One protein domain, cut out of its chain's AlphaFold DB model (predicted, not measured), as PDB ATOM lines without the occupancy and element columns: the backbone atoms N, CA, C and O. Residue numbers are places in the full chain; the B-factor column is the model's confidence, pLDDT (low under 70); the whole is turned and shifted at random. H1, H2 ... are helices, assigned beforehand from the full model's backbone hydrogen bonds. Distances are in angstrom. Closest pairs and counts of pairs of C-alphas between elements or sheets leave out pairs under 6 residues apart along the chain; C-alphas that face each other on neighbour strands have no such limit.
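This is residues 66 to 130 of the 131 residues of an uncharacterized protein of Musa balbisiana (UniProt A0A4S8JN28). The long helix H1 is set in the V of H2 and H3, touching both, with H2 beside it and H3 slanted to it; the short H4 lies beyond the last residues of H3 and touches no helix. The printed part has 65 residues with helices H1, H2, H3, H4 in chain order, no named strand, class all helix. It is compact, radius of gyration of the C-alphas 11.8 A, spans 32 by 29 by 16 A.

H1, residues 66 to 82, begins at C-alpha (208.802, 126.443, 137.500) and measures 24.0 A. H2 is residues 91 to 104, 20.5 A; H3, 107 to 121, 21.0 A; H4, 124 to 129, 8.7 A, ends at C-alpha (210.082, 141.357, 122.037).

H1 touches H3 at a steep tilt of 54 degrees, opposite ways; the closest C-alphas, Ile 78 and Ser 117, are 5.0 A apart. H1, with residues 71 to 78 alone, touches H2, with 91 to 97 alone, at a shallow 21 degrees, the same way; closest C-alphas Ser 75 and Ile 94, 6.1 A. In each helix every O i to N i+4 pair is within hydrogen-bond range.

The printed part has no cut and no long link. Residues 125, 127, 129 and 130 have pLDDT under 70.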
ATOM      1  N   PHE A  66     208.676 125.215 138.281       86.25
ATOM      2  CA  PHE A  66     208.802 126.443 137.500       86.25
ATOM      3  C   PHE A  66     207.623 127.395 137.729       86.25
ATOM      4  O   PHE A  66     207.845 128.582 137.946       86.25
ATOM      5  N   ASP A  67     206.391 126.882 137.767       85.56
ATOM      6  CA  ASP A  67     205.204 127.700 138.049       85.56
ATOM      7  C   ASP A  67     205.300 128.315 139.447       85.56
ATOM      8  O   ASP A  67     205.058 129.504 139.610       85.56
ATOM      9  N   ARG A  68     205.750 127.546 140.450       86.69
ATOM     10  CA  ARG A  68     205.990 128.061 141.808       86.69
ATOM     11  C   ARG A  68     207.011 129.189 141.816       86.69
ATOM     12  O   ARG A  68     206.784 130.196 142.481       86.69
ATOM     13  N   LEU A  69     208.115 129.026 141.088       88.56
ATOM     14  CA  LEU A  69     209.155 130.048 140.989       88.56
ATOM     15  C   LEU A  69     208.627 131.310 140.296       88.56
ATOM     16  O   LEU A  69     208.824 132.410 140.807       88.56
ATOM     17  N   ALA A  70     207.924 131.154 139.174       89.31
ATOM     18  CA  ALA A  70     207.345 132.261 138.421       89.31
ATOM     19  C   ALA A  70     206.281 133.007 139.238       89.31
ATOM     20  O   ALA A  70     206.294 134.236 139.299       89.31
ATOM     21  N   ILE A  71     205.395 132.272 139.912       89.88
ATOM     22  CA  ILE A  71     204.365 132.840 140.781       89.88
ATOM     23  C   ILE A  71     204.997 133.566 141.967       89.88
ATOM     24  O   ILE A  71     204.574 134.678 142.278       89.88
ATOM     25  N   HIS A  72     206.008 132.980 142.615       89.94
ATOM     26  CA  HIS A  72     206.724 133.635 143.707       89.94
ATOM     27  C   HIS A  72     207.369 134.942 143.235       89.94
ATOM     28  O   HIS A  72     207.133 135.987 143.832       89.94
ATOM     29  N   HIS A  73     208.116 134.900 142.129       91.81
ATOM     30  CA  HIS A  73     208.792 136.070 141.566       91.81
ATOM     31  C   HIS A  73     207.812 137.194 141.216       91.81
ATOM     32  O   HIS A  73     207.996 138.340 141.626       91.81
ATOM     33  N   LEU A  74     206.717 136.858 140.528       91.56
ATOM     34  CA  LEU A  74     205.677 137.824 140.185       91.56
ATOM     35  C   LEU A  74     204.974 138.380 141.430       91.56
ATOM     36  O   LEU A  74     204.690 139.574 141.494       91.56
ATOM     37  N   SER A  75     204.705 137.535 142.427       91.44
ATOM     38  CA  SER A  75     204.078 137.974 143.676       91.44
ATOM     39  C   SER A  75     204.974 138.964 144.417       91.44
ATOM     40  O   SER A  75     204.496 140.023 144.808       91.44
ATOM     41  N   SER A  76     206.277 138.689 144.528       91.50
ATOM     42  CA  SER A  76     207.238 139.618 145.133       91.50
ATOM     43  C   SER A  76     207.314 140.955 144.389       91.50
ATOM     44  O   SER A  76     207.373 142.003 145.027       91.50
ATOM     45  N   ALA A  77     207.245 140.950 143.055       93.31
ATOM     46  CA  ALA A  77     207.205 142.182 142.265       93.31
ATOM     47  C   ALA A  77     205.921 143.001 142.513       93.31
ATOM     48  O   ALA A  77     205.972 144.228 142.644       93.31
ATOM     49  N   ILE A  78     204.767 142.333 142.634       92.62
ATOM     50  CA  ILE A  78     203.497 142.977 143.002       92.62
ATOM     51  C   ILE A  78     203.584 143.563 144.415       92.62
ATOM     52  O   ILE A  78     203.145 144.691 144.639       92.62
ATOM     53  N   GLU A  79     204.163 142.837 145.371       93.06
ATOM     54  CA  GLU A  79     204.371 143.314 146.742       93.06
ATOM     55  C   GLU A  79     205.299 144.531 146.783       93.06
ATOM     56  O   GLU A  79     204.961 145.522 147.428       93.06
ATOM     57  N   ALA A  80     206.411 144.510 146.044       92.50
ATOM     58  CA  ALA A  80     207.332 145.642 145.930       92.50
ATOM     59  C   ALA A  80     206.654 146.878 145.315       92.50
ATOM     60  O   ALA A  80     206.866 148.003 145.769       92.50
ATOM     61  N   THR A  81     205.784 146.671 144.324       92.75
ATOM     62  CA  THR A  81     205.083 147.753 143.621       92.75
ATOM     63  C   THR A  81     203.925 148.337 144.438       92.75
ATOM     64  O   THR A  81     203.676 149.542 144.405       92.75
ATOM     65  N   THR A  82     203.181 147.491 145.154       90.50
ATOM     66  CA  THR A  82     201.941 147.875 145.856       90.50
ATOM     67  C   THR A  82     202.133 148.129 147.349       90.50
ATOM     68  O   THR A  82     201.266 148.739 147.980       90.50
ATOM     69  N   GLY A  83     203.217 147.615 147.935       90.25
ATOM     70  CA  GLY A  83     203.433 147.551 149.379       90.25
ATOM     71  C   GLY A  83     202.469 146.609 150.113       90.25
ATOM     72  O   GLY A  83     202.342 146.701 151.333       90.25
ATOM     73  N   MET A  84     201.732 145.744 149.404       89.38
ATOM     74  CA  MET A  84     200.696 144.889 149.992       89.38
ATOM     75  C   MET A  84     201.121 143.430 150.034       89.38
ATOM     76  O   MET A  84     201.031 142.734 149.033       89.38
ATOM     77  N   THR A  85     201.477 142.947 151.219       89.69
ATOM     78  CA  THR A  85     201.818 141.537 151.444       89.69
ATOM     79  C   THR A  85     200.590 140.710 151.810       89.69
ATOM     80  O   THR A  85     199.696 141.204 152.510       89.69
ATOM     81  N   ASN A  86     200.564 139.428 151.448       86.81
ATOM     82  CA  ASN A  86     199.594 138.484 152.006       86.81
ATOM     83  C   ASN A  86     200.246 137.165 152.439       86.81
ATOM     84  O   ASN A  86     201.363 136.851 152.067       86.81
ATOM     85  N   LYS A  87     199.537 136.407 153.282       89.62
ATOM     86  CA  LYS A  87     200.040 135.154 153.871       89.62
ATOM     87  C   LYS A  87     199.737 133.911 153.023       89.62
ATOM     88  O   LYS A  87     199.905 132.802 153.520       89.62
ATOM     89  N   LYS A  88     199.180 134.070 151.818       89.31
ATOM     90  CA  LYS A  88     198.882 132.937 150.939       89.31
ATOM     91  C   LYS A  88     200.108 132.603 150.090       89.31
ATOM     92  O   LYS A  88     200.988 133.432 149.894       89.31
ATOM     93  N   GLU A  89     200.134 131.391 149.557       84.94
ATOM     94  CA  GLU A  89     201.225 130.880 148.728       84.94
ATOM     95  C   GLU A  89     200.725 130.494 147.334       84.94
ATOM     96  O   GLU A  89     199.522 130.314 147.122       84.94
ATOM     97  N   GLY A  90     201.656 130.350 146.388       84.19
ATOM     98  CA  GLY A  90     201.350 129.922 145.024       84.19
ATOM     99  C   GLY A  90     200.300 130.812 144.358       84.19
ATOM    100  O   GLY A  90     200.219 132.013 144.624       84.19
ATOM    101  N   TYR A  91     199.488 130.228 143.480       85.94
ATOM    102  CA  TYR A  91     198.463 130.953 142.721       85.94
ATOM    103  C   TYR A  91     197.516 131.785 143.608       85.94
ATOM    104  O   TYR A  91     197.109 132.894 143.253       85.94
ATOM    105  N   GLU A  92     197.208 131.285 144.803       88.25
ATOM    106  CA  GLU A  92     196.321 131.956 145.749       88.25
ATOM    107  C   GLU A  92     196.869 133.300 146.246       88.25
ATOM    108  O   GLU A  92     196.077 134.203 146.536       88.25
ATOM    109  N   ASN A  93     198.197 133.452 146.312       88.94
ATOM    110  CA  ASN A  93     198.858 134.720 146.626       88.94
ATOM    111  C   ASN A  93     198.457 135.804 145.611       88.94
ATOM    112  O   ASN A  93     197.935 136.855 145.992       88.94
ATOM    113  N   ILE A  94     198.579 135.503 144.314       89.88
ATOM    114  CA  ILE A  94     198.234 136.431 143.227       89.88
ATOM    115  C   ILE A  94     196.745 136.789 143.273       89.88
ATOM    116  O   ILE A  94     196.382 137.963 143.180       89.88
ATOM    117  N   VAL A  95     195.869 135.799 143.467       91.50
ATOM    118  CA  VAL A  95     194.420 136.033 143.565       91.50
ATOM    119  C   VAL A  95     194.092 136.949 144.744       91.50
ATOM    120  O   VAL A  95     193.305 137.888 144.607       91.50
ATOM    121  N   ALA A  96     194.703 136.709 145.906       91.94
ATOM    122  CA  ALA A  96     194.511 137.557 147.076       91.94
ATOM    123  C   ALA A  96     194.997 138.991 146.823       91.94
ATOM    124  O   ALA A  96     194.268 139.936 147.133       91.94
ATOM    125  N   ALA A  97     196.174 139.157 146.216       92.19
ATOM    126  CA  ALA A  97     196.710 140.460 145.839       92.19
ATOM    127  C   ALA A  97     195.775 141.204 144.872       92.19
ATOM    128  O   ALA A  97     195.412 142.349 145.135       92.19
ATOM    129  N   ALA A  98     195.281 140.541 143.822       91.94
ATOM    130  CA  ALA A  98     194.342 141.128 142.864       91.94
ATOM    131  C   ALA A  98     193.025 141.577 143.530       91.94
ATOM    132  O   ALA A  98     192.501 142.659 143.245       91.94
ATOM    133  N   ILE A  99     192.504 140.791 144.478       94.25
ATOM    134  CA  ILE A  99     191.314 141.168 145.258       94.25
ATOM    135  C   ILE A  99     191.597 142.395 146.138       94.25
ATOM    136  O   ILE A  99     190.747 143.276 146.252       94.25
ATOM    137  N   MET A 100     192.768 142.479 146.770       93.38
ATOM    138  CA  MET A 100     193.138 143.649 147.577       93.38
ATOM    139  C   MET A 100     193.306 144.906 146.720       93.38
ATOM    140  O   MET A 100     192.787 145.962 147.081       93.38
ATOM    141  N   ILE A 101     193.983 144.780 145.577       93.19
ATOM    142  CA  ILE A 101     194.233 145.874 144.635       93.19
ATOM    143  C   ILE A 101     192.909 146.396 144.067       93.19
ATOM    144  O   ILE A 101     192.657 147.599 144.108       93.19
ATOM    145  N   SER A 102     192.016 145.502 143.630       93.00
ATOM    146  CA  SER A 102     190.716 145.890 143.062       93.00
ATOM    147  C   SER A 102     189.804 146.622 144.048       93.00
ATOM    148  O   SER A 102     188.996 147.451 143.641       93.00
ATOM    149  N   LYS A 103     189.949 146.350 145.349       94.12
ATOM    150  CA  LYS A 103     189.205 147.044 146.409       94.12
ATOM    151  C   LYS A 103     189.792 148.405 146.779       94.12
ATOM    152  O   LYS A 103     189.061 149.233 147.315       94.12
ATOM    153  N   LYS A 104     191.096 148.618 146.575       93.19
ATOM    154  CA  LYS A 104     191.808 149.817 147.049       93.19
ATOM    155  C   LYS A 104     192.104 150.846 145.961       93.19
ATOM    156  O   LYS A 104     192.250 152.016 146.294       93.19
ATOM    157  N   PHE A 105     192.203 150.432 144.702       92.94
ATOM    158  CA  PHE A 105     192.633 151.292 143.600       92.94
ATOM    159  C   PHE A 105     191.561 151.407 142.518       92.94
ATOM    160  O   PHE A 105     190.849 150.443 142.233       92.94
ATOM    161  N   ASP A 106     191.473 152.573 141.880       94.88
ATOM    162  CA  ASP A 106     190.664 152.771 140.677       94.88
ATOM    163  C   ASP A 106     191.286 152.072 139.455       94.88
ATOM    164  O   ASP A 106     192.446 151.665 139.468       94.88
ATOM    165  N   THR A 107     190.527 151.955 138.366       94.31
ATOM    166  CA  THR A 107     190.938 151.211 137.167       94.31
ATOM    167  C   THR A 107     192.251 151.696 136.545       94.31
ATOM    168  O   THR A 107     193.028 150.862 136.084       94.31
ATOM    169  N   LYS A 108     192.538 153.007 136.532       95.00
ATOM    170  CA  LYS A 108     193.802 153.512 135.964       95.00
ATOM    171  C   LYS A 108     194.974 153.135 136.858       95.00
ATOM    172  O   LYS A 108     195.962 152.589 136.381       95.00
ATOM    173  N   SER A 109     194.815 153.335 138.164       93.12
ATOM    174  CA  SER A 109     195.813 152.933 139.155       93.12
ATOM    175  C   SER A 109     196.082 151.421 139.122       93.12
ATOM    176  O   SER A 109     197.230 151.001 139.233       93.12
ATOM    177  N   GLN A 110     195.055 150.590 138.910       93.44
ATOM    178  CA  GLN A 110     195.220 149.141 138.728       93.44
ATOM    179  C   GLN A 110     196.088 148.815 137.506       93.44
ATOM    180  O   GLN A 110     196.987 147.983 137.602       93.44
ATOM    181  N   GLN A 111     195.847 149.482 136.374       94.25
ATOM    182  CA  GLN A 111     196.635 149.288 135.158       94.25
ATOM    183  C   GLN A 111     198.102 149.691 135.366       94.25
ATOM    184  O   GLN A 111     198.999 148.925 135.015       94.25
ATOM    185  N   ASP A 112     198.349 150.840 135.993       94.56
ATOM    186  CA  ASP A 112     199.706 151.311 136.286       94.56
ATOM    187  C   ASP A 112     200.457 150.359 137.223       94.56
ATOM    188  O   ASP A 112     201.641 150.089 137.019       94.56
ATOM    189  N   LEU A 113     199.776 149.817 138.238       93.88
ATOM    190  CA  LEU A 113     200.353 148.824 139.147       93.88
ATOM    191  C   LEU A 113     200.727 147.536 138.414       93.88
ATOM    192  O   LEU A 113     201.800 146.991 138.669       93.88
ATOM    193  N   VAL A 114     199.883 147.062 137.495       91.06
ATOM    194  CA  VAL A 114     200.186 145.878 136.678       91.06
ATOM    195  C   VAL A 114     201.408 146.136 135.802       91.06
ATOM    196  O   VAL A 114     202.328 145.325 135.804       91.06
ATOM    197  N   ILE A 115     201.460 147.275 135.105       92.06
ATOM    198  CA  ILE A 115     202.593 147.623 134.238       92.06
ATOM    199  C   ILE A 115     203.894 147.677 135.046       92.06
ATOM    200  O   ILE A 115     204.872 147.039 134.660       92.06
ATOM    201  N   LYS A 116     203.898 148.373 136.187       93.00
ATOM    202  CA  LYS A 116     205.079 148.472 137.058       93.00
ATOM    203  C   LYS A 116     205.506 147.117 137.616       93.00
ATOM    204  O   LYS A 116     206.684 146.787 137.556       93.00
ATOM    205  N   SER A 117     204.555 146.303 138.078       91.81
ATOM    206  CA  SER A 117     204.856 144.961 138.596       91.81
ATOM    207  C   SER A 117     205.462 144.063 137.514       91.81
ATOM    208  O   SER A 117     206.361 143.281 137.797       91.81
ATOM    209  N   LEU A 118     205.005 144.184 136.262       90.94
ATOM    210  CA  LEU A 118     205.575 143.443 135.136       90.94
ATOM    211  C   LEU A 118     206.969 143.947 134.753       90.94
ATOM    212  O   LEU A 118     207.835 143.130 134.461       90.94
ATOM    213  N   GLN A 119     207.196 145.261 134.768       90.56
ATOM    214  CA  GLN A 119     208.520 145.846 134.533       90.56
ATOM    215  C   GLN A 119     209.536 145.433 135.603       90.56
ATOM    216  O   GLN A 119     210.705 145.247 135.284       90.56
ATOM    217  N   GLU A 120     209.088 145.263 136.846       90.06
ATOM    218  CA  GLU A 120     209.919 144.768 137.945       90.06
ATOM    219  C   GLU A 120     210.166 143.253 137.836       90.06
ATOM    220  O   GLU A 120     211.273 142.770 138.067       90.06
ATOM    221  N   ALA A 121     209.148 142.479 137.444       89.56
ATOM    222  CA  ALA A 121     209.253 141.026 137.331       89.56
ATOM    223  C   ALA A 121     210.054 140.570 136.100       89.56
ATOM    224  O   ALA A 121     210.717 139.532 136.147       89.56
ATOM    225  N   PHE A 122     209.995 141.306 134.990       86.31
ATOM    226  CA  PHE A 122     210.580 140.883 133.722       86.31
ATOM    227  C   PHE A 122     211.622 141.881 133.212       86.31
ATOM    228  O   PHE A 122     211.350 143.078 133.140       86.31
ATOM    229  N   PRO A 123     212.786 141.401 132.737       84.00
ATOM    230  CA  PRO A 123     213.717 142.238 131.994       84.00
ATOM    231  C   PRO A 123     213.021 142.914 130.805       84.00
ATOM    232  O   PRO A 123     212.333 142.252 130.024       84.00
ATOM    233  N   LEU A 124     213.269 144.215 130.611       75.31
ATOM    234  CA  LEU A 124     212.703 145.007 129.505       75.31
ATOM    235  C   LEU A 124     212.899 144.364 128.123       75.31
ATOM    236  O   LEU A 124     212.038 144.498 127.255       75.31
ATOM    237  N   ALA A 125     213.999 143.635 127.922       69.94
ATOM    238  CA  ALA A 125     214.258 142.900 126.688       69.94
ATOM    239  C   ALA A 125     213.154 141.874 126.365       69.94
ATOM    240  O   ALA A 125     212.750 141.756 125.217       69.94
ATOM    241  N   ILE A 126     212.610 141.176 127.367       75.62
ATOM    242  CA  ILE A 126     211.529 140.198 127.163       75.62
ATOM    243  C   ILE A 126     210.215 140.914 126.833       75.62
ATOM    244  O   ILE A 126     209.485 140.492 125.942       75.62
ATOM    245  N   LEU A 127     209.932 142.026 127.518       68.12
ATOM    246  CA  LEU A 127     208.700 142.797 127.312       68.12
ATOM    247  C   LEU A 127     208.648 143.470 125.930       68.12
ATOM    248  O   LEU A 127     207.579 143.560 125.336       68.12
ATOM    249  N   THR A 128     209.792 143.915 125.411       72.31
ATOM    250  CA  THR A 128     209.896 144.598 124.106       72.31
ATOM    251  C   THR A 128     209.902 143.650 122.908       72.31
ATOM    252  O   THR A 128     209.625 144.082 121.797       72.31
ATOM    253  N   MET A 129     210.175 142.358 123.107       69.12
ATOM    254  CA  MET A 129     210.082 141.357 122.037       69.12
ATOM    255  C   MET A 129     208.641 140.929 121.727       69.12
ATOM    256  O   MET A 129     208.390 140.367 120.665       69.12
ATOM    257  N   ALA A 130     207.709 141.152 122.656       57.97
ATOM    258  CA  ALA A 130     206.311 140.737 122.531       57.97
ATOM    259  C   ALA A 130     205.376 141.838 121.985       57.97
ATOM    260  O   ALA A 130     204.171 141.600 121.898       57.97
TER     261      ALA A 130